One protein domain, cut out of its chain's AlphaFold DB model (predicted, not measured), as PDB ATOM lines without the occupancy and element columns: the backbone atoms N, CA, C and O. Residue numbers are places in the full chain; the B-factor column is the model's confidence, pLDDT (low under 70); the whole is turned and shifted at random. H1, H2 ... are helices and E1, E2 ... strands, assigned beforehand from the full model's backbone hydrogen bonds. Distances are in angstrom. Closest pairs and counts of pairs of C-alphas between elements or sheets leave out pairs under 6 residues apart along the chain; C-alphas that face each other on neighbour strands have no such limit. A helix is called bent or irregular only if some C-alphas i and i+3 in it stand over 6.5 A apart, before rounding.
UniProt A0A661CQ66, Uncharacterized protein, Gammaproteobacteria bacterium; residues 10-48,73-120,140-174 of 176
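Overview. This is residues 10 to 48, 73 to 120 and 140 to 174 of the 176 residues of an uncharacterized protein of Gammaproteobacteria bacterium (UniProt A0A661CQ66). A small, twisted sheet of four strands makes the core, with H3 over one face and H6 over the opposite face. H1 and H2 sit beyond one end of the strands, and H4 and H5 beyond the other end, which gives the domain its long axis. The printed part has 122 residues, with six named helices and four named strands in the order E1, H1, H2, E2, E3, H3, E4, H4, H5, H6; the sheet's order is E3, E2, E1, E4, antiparallel. The class is mixed, helices and strands. The whole is compact, with a radius of gyration of the C-alphas of 13.9 A, and the C-alphas span 44 by 30 by 25 A.

Along the chain. In the sheet, E1 is residues 10 to 16, 20.0 A from first to last C-alpha, and begins with C-alpha 10 at (-39.987, -21.079, -40.920). E4 is residues 96 to 102, 19.9 A, E2 is residues 32 to 37, 17.1 A, and E3 is residues 44 to 48, 13.3 A. Of the helices, H3 is residues 76 to 83, 10.4 A, and H6 is residues 159 to 168, 13.9 A, with C-alpha 168 at (-46.746, -33.435, -30.916). H1 is residues 19 to 24, 10.4 A, and H2 is residues 27 to 31, 6.7 A. H4, the longest helix, is residues 105 to 117, 18.5 A, with C-alpha 117 at (-48.355, -5.573, -47.542), and H5 is residues 144 to 148, 8.0 A. H1 is irregular: C-alphas 20 and 23 are 7.8 A apart.

Arrangement. The inner strands E1 and E2 are antiparallel neighbours at 170 degrees, with N 13 and O 35 within hydrogen-bond range at 2.8 A. On the other side of E1, the edge strand E4 is antiparallel to it at 151 degrees, with N 12 and O 99 at 2.8 A. E3, the other edge strand, and E2 meet only at a point, where C-alphas 45 and 35 face each other at 4.2 A. The sheet is twisted, with C-alphas up to 4.2 A off its best plane. H6 is on the sheet at a height of 8.9 A, over E1 and E4, slantwise to the strands, at 49 degrees to E1 on the local plane; its closest C-alpha pair with E1 is Gln 16 and Leu 159, 6.0 A. H3 is on the opposite face at a height of 9.3 A, over E1 and only just over E2, with 3 of its C-alphas on E2, and slantwise at 54 degrees to E1 on the local plane. H2, H4 and H5 only graze the sheet, and H1 is not on it. H1 and H2 touch, the closest C-alphas being those of Gly 19 and Leu 30, 5.1 A. H4 touches H5 with residues 107 to 111 alone, closest at the C-alphas of Asn 110 and Cys 148, 5.1 A. H3 and H6 are apart. Each O i to N i+4 pair is within hydrogen-bond range in H2, H3 and H4, against 5 of 6 in H6, 0 of 2 in H1 and 0 of 1 in H5; O i to N i+3 pairs within range are 1 of 3 in H1 and 2 of 2 in H5.

Size, cuts and confidence. The two C-alphas farthest apart are those of Gly 90 and Gln 106, 44.7 A. Residues 49 to 72 and 121 to 139 are not printed; the gaps are 10.1 A from C-alpha 48 to C-alpha 73 and 13.9 A from C-alpha 120 to C-alpha 140. Of the links that are printed whole, H3 to E4 is long, with residues 84 to 95. The mean pLDDT of the printed part is 95.3, that of H1 is 86, and no printed residue is under 70.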
ATOM      1  N   VAL A  10     -39.547 -22.194 -41.760       97.38
ATOM      2  CA  VAL A  10     -39.987 -21.079 -40.920       97.38
ATOM      3  C   VAL A  10     -40.078 -21.540 -39.478       97.38
ATOM      4  O   VAL A  10     -40.157 -22.735 -39.196       97.38
ATOM      5  N   GLU A  11     -40.094 -20.590 -38.556       98.25
ATOM      6  CA  GLU A  11     -40.313 -20.857 -37.141       98.25
ATOM      7  C   GLU A  11     -41.655 -20.269 -36.710       98.25
ATOM      8  O   GLU A  11     -41.879 -19.064 -36.823       98.25
ATOM      9  N   ILE A  12     -42.545 -21.117 -36.202       98.56
ATOM     10  CA  ILE A  12     -43.807 -20.715 -35.584       98.56
ATOM     11  C   ILE A  12     -43.586 -20.599 -34.080       98.56
ATOM     12  O   ILE A  12     -43.165 -21.558 -33.431       98.56
ATOM     13  N   TYR A  13     -43.914 -19.436 -33.531       98.69
ATOM     14  CA  TYR A  13     -43.853 -19.116 -32.113       98.69
ATOM     15  C   TYR A  13     -45.267 -18.988 -31.558       98.69
ATOM     16  O   TYR A  13     -46.062 -18.222 -32.094       98.69
ATOM     17  N   ALA A  14     -45.588 -19.698 -30.478       98.44
ATOM     18  CA  ALA A  14     -46.918 -19.638 -29.873       98.44
ATOM     19  C   ALA A  14     -46.876 -19.762 -28.350       98.44
ATOM     20  O   ALA A  14     -46.071 -20.514 -27.801       98.44
ATOM     21  N   PHE A  15     -47.786 -19.071 -27.670       97.75
ATOM     22  CA  PHE A  15     -48.035 -19.266 -26.242       97.75
ATOM     23  C   PHE A  15     -49.532 -19.170 -25.938       97.75
ATOM     24  O   PHE A  15     -50.270 -18.415 -26.577       97.75
ATOM     25  N   GLN A  16     -49.979 -19.933 -24.940       96.06
ATOM     26  CA  GLN A  16     -51.358 -19.898 -24.458       96.06
ATOM     27  C   GLN A  16     -51.528 -18.709 -23.514       96.06
ATOM     28  O   GLN A  16     -50.723 -18.513 -22.602       96.06
ATOM     29  N   GLY A  17     -52.602 -17.942 -23.689       93.69
ATOM     30  CA  GLY A  17     -52.941 -16.864 -22.766       93.69
ATOM     31  C   GLY A  17     -53.343 -17.374 -21.383       93.69
ATOM     32  O   GLY A  17     -53.905 -18.459 -21.233       93.69
ATOM     33  N   ASN A  18     -53.107 -16.559 -20.357       93.31
ATOM     34  CA  ASN A  18     -53.459 -16.875 -18.981       93.31
ATOM     35  C   ASN A  18     -54.359 -15.789 -18.380       93.31
ATOM     36  O   ASN A  18     -53.918 -14.686 -18.058       93.31
ATOM     37  N   GLY A  19     -55.633 -16.123 -18.150       88.69
ATOM     38  CA  GLY A  19     -56.636 -15.206 -17.590       88.69
ATOM     39  C   GLY A  19     -56.276 -14.605 -16.223       88.69
ATOM     40  O   GLY A  19     -56.833 -13.574 -15.834       88.69
ATOM     41  N   ARG A  20     -55.335 -15.215 -15.488       89.06
ATOM     42  CA  ARG A  20     -54.839 -14.695 -14.204       89.06
ATOM     43  C   ARG A  20     -53.902 -13.492 -14.369       89.06
ATOM     44  O   ARG A  20     -53.706 -12.760 -13.406       89.06
ATOM     45  N   LEU A  21     -53.398 -13.229 -15.578       87.94
ATOM     46  CA  LEU A  21     -52.534 -12.083 -15.897       87.94
ATOM     47  C   LEU A  21     -53.310 -10.826 -16.325       87.94
ATOM     48  O   LEU A  21     -52.717  -9.850 -16.775       87.94
ATOM     49  N   ARG A  22     -54.640 -10.800 -16.149       83.75
ATOM     50  CA  ARG A  22     -55.512  -9.712 -16.643       83.75
ATOM     51  C   ARG A  22     -55.135  -8.313 -16.170       83.75
ATOM     52  O   ARG A  22     -55.430  -7.340 -16.852       83.75
ATOM     53  N   ASN A  23     -54.487  -8.219 -15.014       84.12
ATOM     54  CA  ASN A  23     -54.104  -6.951 -14.405       84.12
ATOM     55  C   ASN A  23     -52.834  -6.344 -15.029       84.12
ATOM     56  O   ASN A  23     -52.468  -5.236 -14.658       84.12
ATOM     57  N   LEU A  24     -52.155  -7.037 -15.955       83.00
ATOM     58  CA  LEU A  24     -50.941  -6.527 -16.605       83.00
ATOM     59  C   LEU A  24     -51.216  -5.500 -17.710       83.00
ATOM     60  O   LEU A  24     -50.277  -4.880 -18.197       83.00
ATOM     61  N   GLY A  25     -52.475  -5.332 -18.125       80.62
ATOM     62  CA  GLY A  25     -52.841  -4.388 -19.185       80.62
ATOM     63  C   GLY A  25     -52.348  -4.781 -20.581       80.62
ATOM     64  O   GLY A  25     -52.484  -3.984 -21.499       80.62
ATOM     65  N   GLU A  26     -51.809  -5.994 -20.748       89.88
ATOM     66  CA  GLU A  26     -51.304  -6.526 -22.016       89.88
ATOM     67  C   GLU A  26     -52.286  -7.567 -22.584       89.88
ATOM     68  O   GLU A  26     -52.308  -8.710 -22.108       89.88
ATOM     69  N   PRO A  27     -53.121  -7.208 -23.576       89.81
ATOM     70  CA  PRO A  27     -54.174  -8.066 -24.112       89.81
ATOM     71  C   PRO A  27     -53.744  -9.477 -24.507       89.81
ATOM     72  O   PRO A  27     -54.431 -10.447 -24.181       89.81
ATOM     73  N   LEU A  28     -52.596  -9.602 -25.170       92.56
ATOM     74  CA  LEU A  28     -52.137 -10.876 -25.717       92.56
ATOM     75  C   LEU A  28     -51.699 -11.856 -24.625       92.56
ATOM     76  O   LEU A  28     -51.817 -13.064 -24.807       92.56
ATOM     77  N   THR A  29     -51.305 -11.373 -23.439       92.88
ATOM     78  CA  THR A  29     -51.042 -12.256 -22.283       92.88
ATOM     79  C   THR A  29     -52.304 -12.974 -21.803       92.88
ATOM     80  O   THR A  29     -52.204 -14.006 -21.141       92.88
ATOM     81  N   LEU A  30     -53.494 -12.465 -22.148       91.12
ATOM     82  CA  LEU A  30     -54.779 -13.055 -21.774       91.12
ATOM     83  C   LEU A  30     -55.306 -14.049 -22.791       91.12
ATOM     84  O   LEU A  30     -55.904 -15.049 -22.404       91.12
ATOM     85  N   THR A  31     -55.148 -13.733 -24.072       91.69
ATOM     86  CA  THR A  31     -55.716 -14.517 -25.173       91.69
ATOM     87  C   THR A  31     -54.733 -15.519 -25.748       91.69
ATOM     88  O   THR A  31     -55.167 -16.491 -26.351       91.69
ATOM     89  N   GLY A  32     -53.435 -15.307 -25.535       96.06
ATOM     90  CA  GLY A  32     -52.382 -15.992 -26.268       96.06
ATOM     91  C   GLY A  32     -52.162 -15.349 -27.629       96.06
ATOM     92  O   GLY A  32     -52.909 -14.448 -28.032       96.06
ATOM     93  N   HIS A  33     -51.107 -15.792 -28.308       97.94
ATOM     94  CA  HIS A  33     -50.746 -15.287 -29.628       97.94
ATOM     95  C   HIS A  33     -49.864 -16.270 -30.395       97.94
ATOM     96  O   HIS A  33     -49.163 -17.083 -29.785       97.94
ATOM     97  N   VAL A  34     -49.878 -16.148 -31.722       98.62
ATOM     98  CA  VAL A  34     -49.019 -16.900 -32.645       98.62
ATOM     99  C   VAL A  34     -48.325 -15.929 -33.589       98.62
ATOM    100  O   VAL A  34     -48.949 -15.014 -34.125       98.62
ATOM    101  N   GLY A  35     -47.030 -16.143 -33.791       98.50
ATOM    102  CA  GLY A  35     -46.217 -15.404 -34.743       98.50
ATOM    103  C   GLY A  35     -45.331 -16.331 -35.565       98.50
ATOM    104  O   GLY A  35     -45.065 -17.466 -35.170       98.50
ATOM    105  N   LEU A  36     -44.875 -15.847 -36.715       98.62
ATOM    106  CA  LEU A  36     -43.990 -16.572 -37.623       98.62
ATOM    107  C   LEU A  36     -42.701 -15.786 -37.848       98.62
ATOM    108  O   LEU A  36     -42.718 -14.561 -37.981       98.62
ATOM    109  N   SER A  37     -41.583 -16.501 -37.918       98.00
ATOM    110  CA  SER A  37     -40.280 -15.959 -38.283       98.00
ATOM    111  C   SER A  37     -39.693 -16.684 -39.489       98.00
ATOM    112  O   SER A  37     -39.667 -17.912 -39.530       98.00
ATOM    113  N   LEU A  38     -39.183 -15.914 -40.453       95.75
ATOM    114  CA  LEU A  38     -38.404 -16.433 -41.583       95.75
ATOM    115  C   LEU A  38     -36.924 -16.645 -41.218       95.75
ATOM    116  O   LEU A  38     -36.238 -17.461 -41.824       95.75
ATOM    117  N   ASP A  39     -36.408 -15.885 -40.248       91.69
ATOM    118  CA  ASP A  39     -34.971 -15.787 -39.965       91.69
ATOM    119  C   ASP A  39     -34.591 -16.115 -38.511       91.69
ATOM    120  O   ASP A  39     -33.403 -16.133 -38.178       91.69
ATOM    121  N   GLY A  40     -35.582 -16.377 -37.657       92.38
ATOM    122  CA  GLY A  40     -35.439 -16.553 -36.210       92.38
ATOM    123  C   GLY A  40     -35.135 -15.258 -35.452       92.38
ATOM    124  O   GLY A  40     -34.797 -15.295 -34.270       92.38
ATOM    125  N   LYS A  41     -35.213 -14.095 -36.113       93.19
ATOM    126  CA  LYS A  41     -34.909 -12.781 -35.523       93.19
ATOM    127  C   LYS A  41     -36.144 -11.903 -35.438       93.19
ATOM    128  O   LYS A  41     -36.341 -11.271 -34.400       93.19
ATOM    129  N   ARG A  42     -36.931 -11.840 -36.518       97.56
ATOM    130  CA  ARG A  42     -38.180 -11.074 -36.578       97.56
ATOM    131  C   ARG A  42     -39.378 -11.999 -36.515       97.56
ATOM    132  O   ARG A  42     -39.449 -12.944 -37.296       97.56
ATOM    133  N   ILE A  43     -40.302 -11.725 -35.604       98.44
ATOM    134  CA  ILE A  43     -41.518 -12.514 -35.411       98.44
ATOM    135  C   ILE A  43     -42.707 -11.634 -35.773       98.44
ATOM    136  O   ILE A  43     -42.966 -10.638 -35.102       98.44
ATOM    137  N   TYR A  44     -43.422 -12.012 -36.827       98.69
ATOM    138  CA  TYR A  44     -44.600 -11.294 -37.294       98.69
ATOM    139  C   TYR A  44     -45.860 -11.986 -36.790       98.69
ATOM    140  O   TYR A  44     -46.009 -13.198 -36.960       98.69
ATOM    141  N   GLY A  45     -46.759 -11.226 -36.173       98.38
ATOM    142  CA  GLY A  45     -48.047 -11.718 -35.698       98.38
ATOM    143  C   GLY A  45     -49.199 -11.068 -36.451       98.38
ATOM    144  O   GLY A  45     -49.128  -9.899 -36.825       98.38
ATOM    145  N   PHE A  46     -50.261 -11.839 -36.686       98.56
ATOM    146  CA  PHE A  46     -51.497 -11.328 -37.275       98.56
ATOM    147  C   PHE A  46     -52.504 -11.001 -36.175       98.56
ATOM    148  O   PHE A  46     -52.840 -11.859 -35.353       98.56
ATOM    149  N   GLY A  47     -52.997  -9.768 -36.166       97.62
ATOM    150  CA  GLY A  47     -53.921  -9.261 -35.160       97.62
ATOM    151  C   GLY A  47     -55.008  -8.368 -35.756       97.62
ATOM    152  O   GLY A  47     -54.912  -7.948 -36.908       97.62
ATOM    153  N   PRO A  48     -56.062  -8.067 -34.988       97.19
ATOM    154  CA  PRO A  48     -57.095  -7.135 -35.417       97.19
ATOM    155  C   PRO A  48     -56.590  -5.687 -35.353       97.19
ATOM    156  O   PRO A  48     -55.919  -5.286 -34.400       97.19
ATOM    157  N   SER A  73     -48.122  -7.272 -37.783       97.38
ATOM    158  CA  SER A  73     -47.193  -6.415 -37.044       97.38
ATOM    159  C   SER A  73     -45.906  -7.158 -36.697       97.38
ATOM    160  O   SER A  73     -45.888  -8.384 -36.582       97.38
ATOM    161  N   ASP A  74     -44.808  -6.412 -36.543       98.00
ATOM    162  CA  ASP A  74     -43.573  -6.938 -35.957       98.00
ATOM    163  C   ASP A  74     -43.744  -7.041 -34.432       98.00
ATOM    164  O   ASP A  74     -43.620  -6.060 -33.694       98.00
ATOM    165  N   ASP A  75     -44.013  -8.257 -33.969       98.19
ATOM    166  CA  ASP A  75     -44.275  -8.589 -32.571       98.19
ATOM    167  C   ASP A  75     -43.018  -9.120 -31.862       98.19
ATOM    168  O   ASP A  75     -43.086  -9.642 -30.744       98.19
ATOM    169  N   THR A  76     -41.836  -8.965 -32.469       98.25
ATOM    170  CA  THR A  76     -40.564  -9.501 -31.955       98.25
ATOM    171  C   THR A  76     -40.320  -9.138 -30.495       98.25
ATOM    172  O   THR A  76     -39.969  -9.991 -29.679       98.25
ATOM    173  N   ASN A  77     -40.507  -7.865 -30.136       97.62
ATOM    174  CA  ASN A  77     -40.273  -7.399 -28.769       97.62
ATOM    175  C   ASN A  77     -41.262  -8.009 -27.774       97.62
ATOM    176  O   ASN A  77     -40.896  -8.274 -26.629       97.62
ATOM    177  N   PHE A  78     -42.500  -8.245 -28.204       97.00
ATOM    178  CA  PHE A  78     -43.510  -8.881 -27.377       97.00
ATOM    179  C   PHE A  78     -43.151 -10.349 -27.109       97.00
ATOM    180  O   PHE A  78     -43.049 -10.753 -25.949       97.00
ATOM    181  N   PHE A  79     -42.824 -11.118 -28.150       97.81
ATOM    182  CA  PHE A  79     -42.388 -12.510 -28.000       97.81
ATOM    183  C   PHE A  79     -41.101 -12.650 -27.177       97.81
ATOM    184  O   PHE A  79     -41.015 -13.547 -26.342       97.81
ATOM    185  N   LYS A  80     -40.135 -11.731 -27.317       96.62
ATOM    186  CA  LYS A  80     -38.933 -11.699 -26.462       96.62
ATOM    187  C   LYS A  80     -39.265 -11.495 -24.984       96.62
ATOM    188  O   LYS A  80     -38.681 -12.163 -24.137       96.62
ATOM    189  N   LYS A  81     -40.217 -10.607 -24.667       96.19
ATOM    190  CA  LYS A  81     -40.694 -10.404 -23.287       96.19
ATOM    191  C   LYS A  81     -41.370 -11.657 -22.728       96.19
ATOM    192  O   LYS A  81     -41.171 -11.982 -21.561       96.19
ATOM    193  N   VAL A  82     -42.153 -12.368 -23.542       96.25
ATOM    194  CA  VAL A  82     -42.731 -13.659 -23.138       96.25
ATOM    195  C   VAL A  82     -41.619 -14.679 -22.884       96.25
ATOM    196  O   VAL A  82     -41.603 -15.291 -21.819       96.25
ATOM    197  N   ALA A  83     -40.655 -14.802 -23.803       95.75
ATOM    198  CA  ALA A  83     -39.546 -15.749 -23.705       95.75
ATOM    199  C   ALA A  83     -38.726 -15.574 -22.418       95.75
ATOM    200  O   ALA A  83     -38.463 -16.558 -21.740       95.75
ATOM    201  N   CYS A  84     -38.396 -14.338 -22.023       95.19
ATOM    202  CA  CYS A  84     -37.646 -14.073 -20.788       95.19
ATOM    203  C   CYS A  84     -38.512 -14.072 -19.512       95.19
ATOM    204  O   CYS A  84     -38.028 -13.762 -18.424       95.19
ATOM    205  N   GLY A  85     -39.807 -14.388 -19.618       94.00
ATOM    206  CA  GLY A  85     -40.719 -14.454 -18.479       94.00
ATOM    207  C   GLY A  85     -41.112 -13.098 -17.883       94.00
ATOM    208  O   GLY A  85     -41.582 -13.061 -16.748       94.00
ATOM    209  N   PHE A  86     -40.983 -11.991 -18.624       94.69
ATOM    210  CA  PHE A  86     -41.316 -10.630 -18.163       94.69
ATOM    211  C   PHE A  86     -42.736 -10.515 -17.565       94.69
ATOM    212  O   PHE A  86     -42.979  -9.792 -16.590       94.69
ATOM    213  N   TYR A  87     -43.687 -11.249 -18.145       93.69
ATOM    214  CA  TYR A  87     -45.093 -11.244 -17.733       93.69
ATOM    215  C   TYR A  87     -45.418 -12.250 -16.615       93.69
ATOM    216  O   TYR A  87     -46.522 -12.215 -16.074       93.69
ATOM    217  N   ASN A  88     -44.481 -13.117 -16.225       91.69
ATOM    218  CA  ASN A  88     -44.731 -14.147 -15.216       91.69
ATOM    219  C   ASN A  88     -44.908 -13.527 -13.822       91.69
ATOM    220  O   ASN A  88     -44.291 -12.513 -13.482       91.69
ATOM    221  N   ARG A  89     -45.773 -14.127 -12.999       88.88
ATOM    222  CA  ARG A  89     -46.085 -13.657 -11.639       88.88
ATOM    223  C   ARG A  89     -46.217 -14.845 -10.690       88.88
ATOM    224  O   ARG A  89     -47.227 -15.546 -10.702       88.88
ATOM    225  N   GLY A  90     -45.206 -15.056  -9.846       85.56
ATOM    226  CA  GLY A  90     -45.162 -16.208  -8.944       85.56
ATOM    227  C   GLY A  90     -45.252 -17.517  -9.731       85.56
ATOM    228  O   GLY A  90     -44.438 -17.759 -10.612       85.56
ATOM    229  N   GLN A  91     -46.275 -18.326  -9.453       83.88
ATOM    230  CA  GLN A  91     -46.533 -19.594 -10.152       83.88
ATOM    231  C   GLN A  91     -47.305 -19.440 -11.480       83.88
ATOM    232  O   GLN A  91     -47.637 -20.434 -12.120       83.88
ATOM    233  N   ILE A  92     -47.660 -18.216 -11.883       84.94
ATOM    234  CA  ILE A  92     -48.388 -17.949 -13.127       84.94
ATOM    235  C   ILE A  92     -47.364 -17.658 -14.224       84.94
ATOM    236  O   ILE A  92     -46.737 -16.596 -14.212       84.94
ATOM    237  N   GLU A  93     -47.218 -18.587 -15.168       89.38
ATOM    238  CA  GLU A  93     -46.269 -18.480 -16.277       89.38
ATOM    239  C   GLU A  93     -46.964 -18.459 -17.645       89.38
ATOM    240  O   GLU A  93     -48.076 -18.974 -17.805       89.38
ATOM    241  N   LEU A  94     -46.289 -17.850 -18.621       94.00
ATOM    242  CA  LEU A  94     -46.549 -18.021 -20.045       94.00
ATOM    243  C   LEU A  94     -45.425 -18.861 -20.648       94.00
ATOM    244  O   LEU A  94     -44.254 -18.487 -20.569       94.00
ATOM    245  N   ASP A  95     -45.800 -19.972 -21.275       95.12
ATOM    246  CA  ASP A  95     -44.860 -20.863 -21.943       95.12
ATOM    247  C   ASP A  95     -44.858 -20.598 -23.436       95.12
ATOM    248  O   ASP A  95     -45.867 -20.799 -24.114       95.12
ATOM    249  N   LEU A  96     -43.707 -20.148 -23.934       97.81
ATOM    250  CA  LEU A  96     -43.479 -19.955 -25.354       97.81
ATOM    251  C   LEU A  96     -42.947 -21.243 -25.977       97.81
ATOM    252  O   LEU A  96     -41.951 -21.799 -25.516       97.81
ATOM    253  N   TYR A  97     -43.586 -21.674 -27.054       98.50
ATOM    254  CA  TYR A  97     -43.178 -22.813 -27.864       98.50
ATOM    255  C   TYR A  97     -42.709 -22.342 -29.235       98.50
ATOM    256  O   TYR A  97     -43.269 -21.397 -29.790       98.50
ATOM    257  N   LYS A  98     -41.699 -23.025 -29.774       98.31
ATOM    258  CA  LYS A  98     -41.150 -22.819 -31.115       98.31
ATOM    259  C   LYS A  98     -41.249 -24.123 -31.900       98.31
ATOM    260  O   LYS A  98     -40.737 -25.145 -31.447       98.31
ATOM    261  N   LEU A  99     -41.851 -24.075 -33.083       98.38
ATOM    262  CA  LEU A  99     -41.885 -25.179 -34.039       98.38
ATOM    263  C   LEU A  99     -41.203 -24.759 -35.339       98.38
ATOM    264  O   LEU A  99     -41.556 -23.731 -35.909       98.38
ATOM    265  N   THR A 100     -40.272 -25.569 -35.831       97.69
ATOM    266  CA  THR A 100     -39.685 -25.383 -37.162       97.69
ATOM    267  C   THR A 100     -40.512 -26.147 -38.190       97.69
ATOM    268  O   THR A 100     -40.703 -27.353 -38.053       97.69
ATOM    269  N   VAL A 101     -40.995 -25.453 -39.220       96.88
ATOM    270  CA  VAL A 101     -41.870 -26.011 -40.259       96.88
ATOM    271  C   VAL A 101     -41.194 -25.869 -41.619       96.88
ATOM    272  O   VAL A 101     -40.790 -24.755 -41.957       96.88
ATOM    273  N   PRO A 102     -41.064 -26.945 -42.413       96.19
ATOM    274  CA  PRO A 102     -40.526 -26.846 -43.761       96.19
ATOM    275  C   PRO A 102     -41.493 -26.115 -44.699       96.19
ATOM    276  O   PRO A 102     -42.708 -26.295 -44.623       96.19
ATOM    277  N   ILE A 103     -40.947 -25.315 -45.610       96.62
ATOM    278  CA  ILE A 103     -41.697 -24.589 -46.637       96.62
ATOM    279  C   ILE A 103     -40.987 -24.677 -47.988       96.62
ATOM    280  O   ILE A 103     -39.778 -24.896 -48.054       96.62
ATOM    281  N   ASN A 104     -41.743 -24.500 -49.071       95.00
ATOM    282  CA  ASN A 104     -41.184 -24.360 -50.415       95.00
ATOM    283  C   ASN A 104     -40.967 -22.878 -50.776       95.00
ATOM    284  O   ASN A 104     -41.408 -21.973 -50.062       95.00
ATOM    285  N   GLU A 105     -40.309 -22.638 -51.910       94.12
ATOM    286  CA  GLU A 105     -40.006 -21.291 -52.411       94.12
ATOM    287  C   GLU A 105     -41.266 -20.442 -52.632       94.12
ATOM    288  O   GLU A 105     -41.299 -19.272 -52.261       94.12
ATOM    289  N   GLN A 106     -42.342 -21.025 -53.164       95.81
ATOM    290  CA  GLN A 106     -43.584 -20.283 -53.384       95.81
ATOM    291  C   GLN A 106     -44.205 -19.813 -52.061       95.81
ATOM    292  O   GLN A 106     -44.619 -18.661 -51.947       95.81
ATOM    293  N   THR A 107     -44.236 -20.674 -51.042       97.25
ATOM    294  CA  THR A 107     -44.697 -20.316 -49.696       97.25
ATOM    295  C   THR A 107     -43.835 -19.216 -49.093       97.25
ATOM    296  O   THR A 107     -44.367 -18.276 -48.508       97.25
ATOM    297  N   TYR A 108     -42.518 -19.289 -49.279       96.19
ATOM    298  CA  TYR A 108     -41.594 -18.250 -48.839       96.19
ATOM    299  C   TYR A 108     -41.922 -16.879 -49.457       96.19
ATOM    300  O   TYR A 108     -42.057 -15.886 -48.739       96.19
ATOM    301  N   LEU A 109     -42.112 -16.832 -50.780       96.12
ATOM    302  CA  LEU A 109     -42.470 -15.608 -51.505       96.12
ATOM    303  C   LEU A 109     -43.824 -15.048 -51.049       96.12
ATOM    304  O   LEU A 109     -43.943 -13.841 -50.839       96.12
ATOM    305  N   ASN A 110     -44.813 -15.917 -50.822       97.56
ATOM    306  CA  ASN A 110     -46.122 -15.513 -50.308       97.56
ATOM    307  C   ASN A 110     -46.006 -14.864 -48.918       97.56
ATOM    308  O   ASN A 110     -46.613 -13.826 -48.674       97.56
ATOM    309  N   ILE A 111     -45.189 -15.429 -48.019       97.81
ATOM    310  CA  ILE A 111     -44.962 -14.857 -46.681       97.81
ATOM    311  C   ILE A 111     -44.324 -13.468 -46.784       97.81
ATOM    312  O   ILE A 111     -44.762 -12.544 -46.098       97.81
ATOM    313  N   ILE A 112     -43.303 -13.299 -47.633       97.12
ATOM    314  CA  ILE A 112     -42.670 -11.988 -47.845       97.12
ATOM    315  C   ILE A 112     -43.694 -10.965 -48.327       97.12
ATOM    316  O   ILE A 112     -43.694  -9.834 -47.840       97.12
ATOM    317  N   GLU A 113     -44.555 -11.343 -49.267       97.75
ATOM    318  CA  GLU A 113     -45.565 -10.442 -49.813       97.75
ATOM    319  C   GLU A 113     -46.596 -10.027 -48.755       97.75
ATOM    320  O   GLU A 113     -46.909  -8.841 -48.632       97.75
ATOM    321  N   GLU A 114     -47.064 -10.958 -47.924       98.00
ATOM    322  CA  GLU A 114     -47.957 -10.639 -46.804       98.00
ATOM    323  C   GLU A 114     -47.283  -9.716 -45.781       98.00
ATOM    324  O   GLU A 114     -47.885  -8.733 -45.348       98.00
ATOM    325  N   ILE A 115     -46.011  -9.959 -45.440       97.56
ATOM    326  CA  ILE A 115     -45.240  -9.070 -44.555       97.56
ATOM    327  C   ILE A 115     -45.104  -7.675 -45.179       97.56
ATOM    328  O   ILE A 115     -45.301  -6.672 -44.494       97.56
ATOM    329  N   ARG A 116     -44.787  -7.591 -46.477       97.31
ATOM    330  CA  ARG A 116     -44.608  -6.325 -47.205       97.31
ATOM    331  C   ARG A 116     -45.902  -5.517 -47.272       97.31
ATOM    332  O   ARG A 116     -45.863  -4.292 -47.178       97.31
ATOM    333  N   THR A 117     -47.028  -6.194 -47.459       97.06
ATOM    334  CA  THR A 117     -48.355  -5.573 -47.542       97.06
ATOM    335  C   THR A 117     -49.000  -5.371 -46.174       97.06
ATOM    336  O   THR A 117     -50.020  -4.700 -46.090       97.06
ATOM    337  N   GLY A 118     -48.436  -5.920 -45.097       96.88
ATOM    338  CA  GLY A 118     -49.027  -5.847 -43.762       96.88
ATOM    339  C   GLY A 118     -50.319  -6.657 -43.620       96.88
ATOM    340  O   GLY A 118     -51.128  -6.352 -42.746       96.88
ATOM    341  N   GLY A 119     -50.544  -7.666 -44.469       95.50
ATOM    342  CA  GLY A 119     -51.757  -8.488 -44.447       95.50
ATOM    343  C   GLY A 119     -53.021  -7.779 -44.948       95.50
ATOM    344  O   GLY A 119     -54.129  -8.159 -44.559       95.50
ATOM    345  N   ILE A 120     -52.876  -6.736 -45.780       95.38
ATOM    346  CA  ILE A 120     -54.000  -5.972 -46.345       95.38
ATOM    347  C   ILE A 120     -55.042  -6.903 -46.984       95.38
ATOM    348  O   ILE A 120     -54.719  -7.838 -47.715       95.38
ATOM    349  N   ASN A 140     -57.415 -15.928 -37.840       97.00
ATOM    350  CA  ASN A 140     -56.892 -15.426 -36.578       97.00
ATOM    351  C   ASN A 140     -55.361 -15.563 -36.553       97.00
ATOM    352  O   ASN A 140     -54.751 -15.944 -37.551       97.00
ATOM    353  N   CYS A 141     -54.729 -15.259 -35.416       97.69
ATOM    354  CA  CYS A 141     -53.270 -15.339 -35.292       97.69
ATOM    355  C   CYS A 141     -52.699 -16.733 -35.622       97.69
ATOM    356  O   CYS A 141     -51.619 -16.830 -36.196       97.69
ATOM    357  N   ALA A 142     -53.429 -17.803 -35.299       97.62
ATOM    358  CA  ALA A 142     -52.995 -19.181 -35.484       97.62
ATOM    359  C   ALA A 142     -53.233 -19.708 -36.908       97.62
ATOM    360  O   ALA A 142     -52.497 -20.593 -37.341       97.62
ATOM    361  N   THR A 143     -54.232 -19.178 -37.628       97.25
ATOM    362  CA  THR A 143     -54.627 -19.675 -38.959       97.25
ATOM    363  C   THR A 143     -54.140 -18.832 -40.131       97.25
ATOM    364  O   THR A 143     -54.079 -19.333 -41.248       97.25
ATOM    365  N   PHE A 144     -53.747 -17.576 -39.902       98.19
ATOM    366  CA  PHE A 144     -53.407 -16.639 -40.979       98.19
ATOM    367  C   PHE A 144     -52.375 -17.187 -41.972       98.19
ATOM    368  O   PHE A 144     -52.580 -17.099 -43.179       98.19
ATOM    369  N   TRP A 145     -51.294 -17.803 -41.487       98.06
ATOM    370  CA  TRP A 145     -50.189 -18.258 -42.339       98.06
ATOM    371  C   TRP A 145     -50.546 -19.418 -43.283       98.06
ATOM    372  O   TRP A 145     -49.819 -19.651 -44.252       98.06
ATOM    373  N   GLU A 146     -51.684 -20.093 -43.081       96.75
ATOM    374  CA  GLU A 146     -52.201 -21.088 -44.033       96.75
ATOM    375  C   GLU A 146     -52.439 -20.476 -45.414       96.75
ATOM    376  O   GLU A 146     -52.153 -21.119 -46.421       96.75
ATOM    377  N   LYS A 147     -52.849 -19.199 -45.484       96.00
ATOM    378  CA  LYS A 147     -53.051 -18.495 -46.762       96.00
ATOM    379  C   LYS A 147     -51.782 -18.439 -47.617       96.00
ATOM    380  O   LYS A 147     -51.861 -18.338 -48.834       96.00
ATOM    381  N   CYS A 148     -50.612 -18.498 -46.977       97.44
ATOM    382  CA  CYS A 148     -49.318 -18.499 -47.654       97.44
ATOM    383  C   CYS A 148     -48.893 -19.905 -48.105       97.44
ATOM    384  O   CYS A 148     -47.921 -20.039 -48.847       97.44
ATOM    385  N   GLY A 149     -49.589 -20.954 -47.656       97.19
ATOM    386  CA  GLY A 149     -49.221 -22.356 -47.852       97.19
ATOM    387  C   GLY A 149     -48.381 -22.950 -46.716       97.19
ATOM    388  O   GLY A 149     -47.809 -24.024 -46.894       97.19
ATOM    389  N   VAL A 150     -48.283 -22.286 -45.557       97.56
ATOM    390  CA  VAL A 150     -47.616 -22.867 -44.380       97.56
ATOM    391  C   VAL A 150     -48.478 -23.995 -43.823       97.56
ATOM    392  O   VAL A 150     -49.658 -23.793 -43.534       97.56
ATOM    393  N   GLN A 151     -47.888 -25.174 -43.628       96.44
ATOM    394  CA  GLN A 151     -48.569 -26.276 -42.953       96.44
ATOM    395  C   GLN A 151     -48.717 -25.952 -41.468       96.44
ATOM    396  O   GLN A 151     -47.732 -25.868 -40.732       96.44
ATOM    397  N   LEU A 152     -49.955 -25.738 -41.034       96.12
ATOM    398  CA  LEU A 152     -50.234 -25.378 -39.654       96.12
ATOM    399  C   LEU A 152     -50.290 -26.612 -38.742       96.12
ATOM    400  O   LEU A 152     -50.806 -27.657 -39.143       96.12
ATOM    401  N   PRO A 153     -49.875 -26.476 -37.472       96.06
ATOM    402  CA  PRO A 153     -50.062 -27.503 -36.451       96.06
ATOM    403  C   PRO A 153     -51.529 -27.896 -36.252       96.06
ATOM    404  O   PRO A 153     -51.839 -29.059 -35.992       96.06
ATOM    405  N   HIS A 154     -52.434 -26.916 -36.344       95.38
ATOM    406  CA  HIS A 154     -53.873 -27.102 -36.208       95.38
ATOM    407  C   HIS A 154     -54.649 -25.981 -36.919       95.38
ATOM    408  O   HIS A 154     -54.223 -24.829 -36.895       95.38
ATOM    409  N   GLN A 155     -55.808 -26.302 -37.501       92.50
ATOM    410  CA  GLN A 155     -56.598 -25.370 -38.330       92.50
ATOM    411  C   GLN A 155     -57.741 -24.667 -37.584       92.50
ATOM    412  O   GLN A 155     -58.303 -23.701 -38.082       92.50
ATOM    413  N   SER A 156     -58.100 -25.111 -36.376       92.88
ATOM    414  CA  SER A 156     -59.280 -24.569 -35.676       92.88
ATOM    415  C   SER A 156     -59.120 -23.136 -35.167       92.88
ATOM    416  O   SER A 156     -60.100 -22.503 -34.789       92.88
ATOM    417  N   GLY A 157     -57.885 -22.643 -35.075       93.56
ATOM    418  CA  GLY A 157     -57.579 -21.353 -34.472       93.56
ATOM    419  C   GLY A 157     -57.644 -21.315 -32.938       93.56
ATOM    420  O   GLY A 157     -57.308 -20.278 -32.367       93.56
ATOM    421  N   PHE A 158     -58.037 -22.399 -32.258       95.25
ATOM    422  CA  PHE A 158     -58.009 -22.488 -30.792       95.25
ATOM    423  C   PHE A 158     -56.605 -22.840 -30.301       95.25
ATOM    424  O   PHE A 158     -56.066 -23.892 -30.648       95.25
ATOM    425  N   LEU A 159     -56.011 -21.985 -29.463       95.75
ATOM    426  CA  LEU A 159     -54.651 -22.199 -28.959       95.75
ATOM    427  C   LEU A 159     -54.551 -23.413 -28.026       95.75
ATOM    428  O   LEU A 159     -53.517 -24.085 -28.002       95.75
ATOM    429  N   GLU A 160     -55.659 -23.763 -27.367       94.69
ATOM    430  CA  GLU A 160     -55.799 -24.961 -26.540       94.69
ATOM    431  C   GLU A 160     -55.627 -26.257 -27.348       94.69
ATOM    432  O   GLU A 160     -55.251 -27.283 -26.790       94.69
ATOM    433  N   GLU A 161     -55.883 -26.217 -28.658       95.56
ATOM    434  CA  GLU A 161     -55.679 -27.338 -29.583       95.56
ATOM    435  C   GLU A 161     -54.368 -27.183 -30.367       95.56
ATOM    436  O   GLU A 161     -53.638 -28.157 -30.576       95.56
ATOM    437  N   TYR A 162     -54.044 -25.944 -30.750       97.06
ATOM    438  CA  TYR A 162     -52.881 -25.585 -31.556       97.06
ATOM    439  C   TYR A 162     -51.557 -25.905 -30.860       97.06
ATOM    440  O   TYR A 162     -50.688 -26.540 -31.452       97.06
ATOM    441  N   ILE A 163     -51.395 -25.518 -29.591       97.69
ATOM    442  CA  ILE A 163     -50.124 -25.698 -28.875       97.69
ATOM    443  C   ILE A 163     -49.845 -27.178 -28.582       97.69
ATOM    444  O   ILE A 163     -48.740 -27.635 -28.877       97.69
ATOM    445  N   PRO A 164     -50.804 -27.990 -28.095       98.00
ATOM    446  CA  PRO A 164     -50.586 -29.432 -28.007       98.00
ATOM    447  C   PRO A 164     -50.251 -30.073 -29.357       98.00
ATOM    448  O   PRO A 164     -49.455 -31.011 -29.401       98.00
ATOM    449  N   ALA A 165     -50.829 -29.584 -30.460       98.06
ATOM    450  CA  ALA A 165     -50.471 -30.055 -31.794       98.06
ATOM    451  C   ALA A 165     -49.031 -29.681 -32.176       98.06
ATOM    452  O   ALA A 165     -48.308 -30.549 -32.657       98.06
ATOM    453  N   MET A 166     -48.583 -28.457 -31.875       98.38
ATOM    454  CA  MET A 166     -47.179 -28.053 -32.034       98.38
ATOM    455  C   MET A 166     -46.238 -28.988 -31.271       98.38
ATOM    456  O   MET A 166     -45.268 -29.484 -31.838       98.38
ATOM    457  N   VAL A 167     -46.535 -29.275 -30.001       98.25
ATOM    458  CA  VAL A 167     -45.699 -30.154 -29.164       98.25
ATOM    459  C   VAL A 167     -45.627 -31.570 -29.741       98.25
ATOM    460  O   VAL A 167     -44.543 -32.142 -29.812       98.25
ATOM    461  N   ARG A 168     -46.746 -32.126 -30.230       98.31
ATOM    462  CA  ARG A 168     -46.746 -33.435 -30.916       98.31
ATOM    463  C   ARG A 168     -45.900 -33.450 -32.191       98.31
ATOM    464  O   ARG A 168     -45.413 -34.509 -32.566       98.31
ATOM    465  N   GLN A 169     -45.727 -32.300 -32.837       97.94
ATOM    466  CA  GLN A 169     -44.881 -32.132 -34.021       97.94
ATOM    467  C   GLN A 169     -43.419 -31.799 -33.680       97.94
ATOM    468  O   GLN A 169     -42.630 -31.521 -34.576       97.94
ATOM    469  N   GLY A 170     -43.036 -31.849 -32.399       97.88
ATOM    470  CA  GLY A 170     -41.657 -31.631 -31.963       97.88
ATOM    471  C   GLY A 170     -41.330 -30.185 -31.601       97.88
ATOM    472  O   GLY A 170     -40.158 -29.819 -31.587       97.88
ATOM    473  N   ALA A 171     -42.332 -29.352 -31.304       98.00
ATOM    474  CA  ALA A 171     -42.071 -28.004 -30.816       98.00
ATOM    475  C   ALA A 171     -41.318 -28.013 -29.481       98.00
ATOM    476  O   ALA A 171     -41.638 -28.762 -28.555       98.00
ATOM    477  N   GLU A 172     -40.360 -27.102 -29.361       97.56
ATOM    478  CA  GLU A 172     -39.541 -26.927 -28.170       97.56
ATOM    479  C   GLU A 172     -40.076 -25.769 -27.330       97.56
ATOM    480  O   GLU A 172     -40.430 -24.712 -27.859       97.56
ATOM    481  N   ARG A 173     -40.077 -25.927 -26.003       96.88
ATOM    482  CA  ARG A 173     -40.285 -24.791 -25.097       96.88
ATOM    483  C   ARG A 173     -39.056 -23.884 -25.165       96.88
ATOM    484  O   ARG A 173     -37.939 -24.326 -24.890       96.88
ATOM    485  N   VAL A 174     -39.261 -22.615 -25.506       94.50
ATOM    486  CA  VAL A 174     -38.208 -21.597 -25.514       94.50
ATOM    487  C   VAL A 174     -37.773 -21.356 -24.071       94.50
ATOM    488  O   VAL A 174     -38.590 -21.029 -23.208       94.50
TER     489      VAL A 174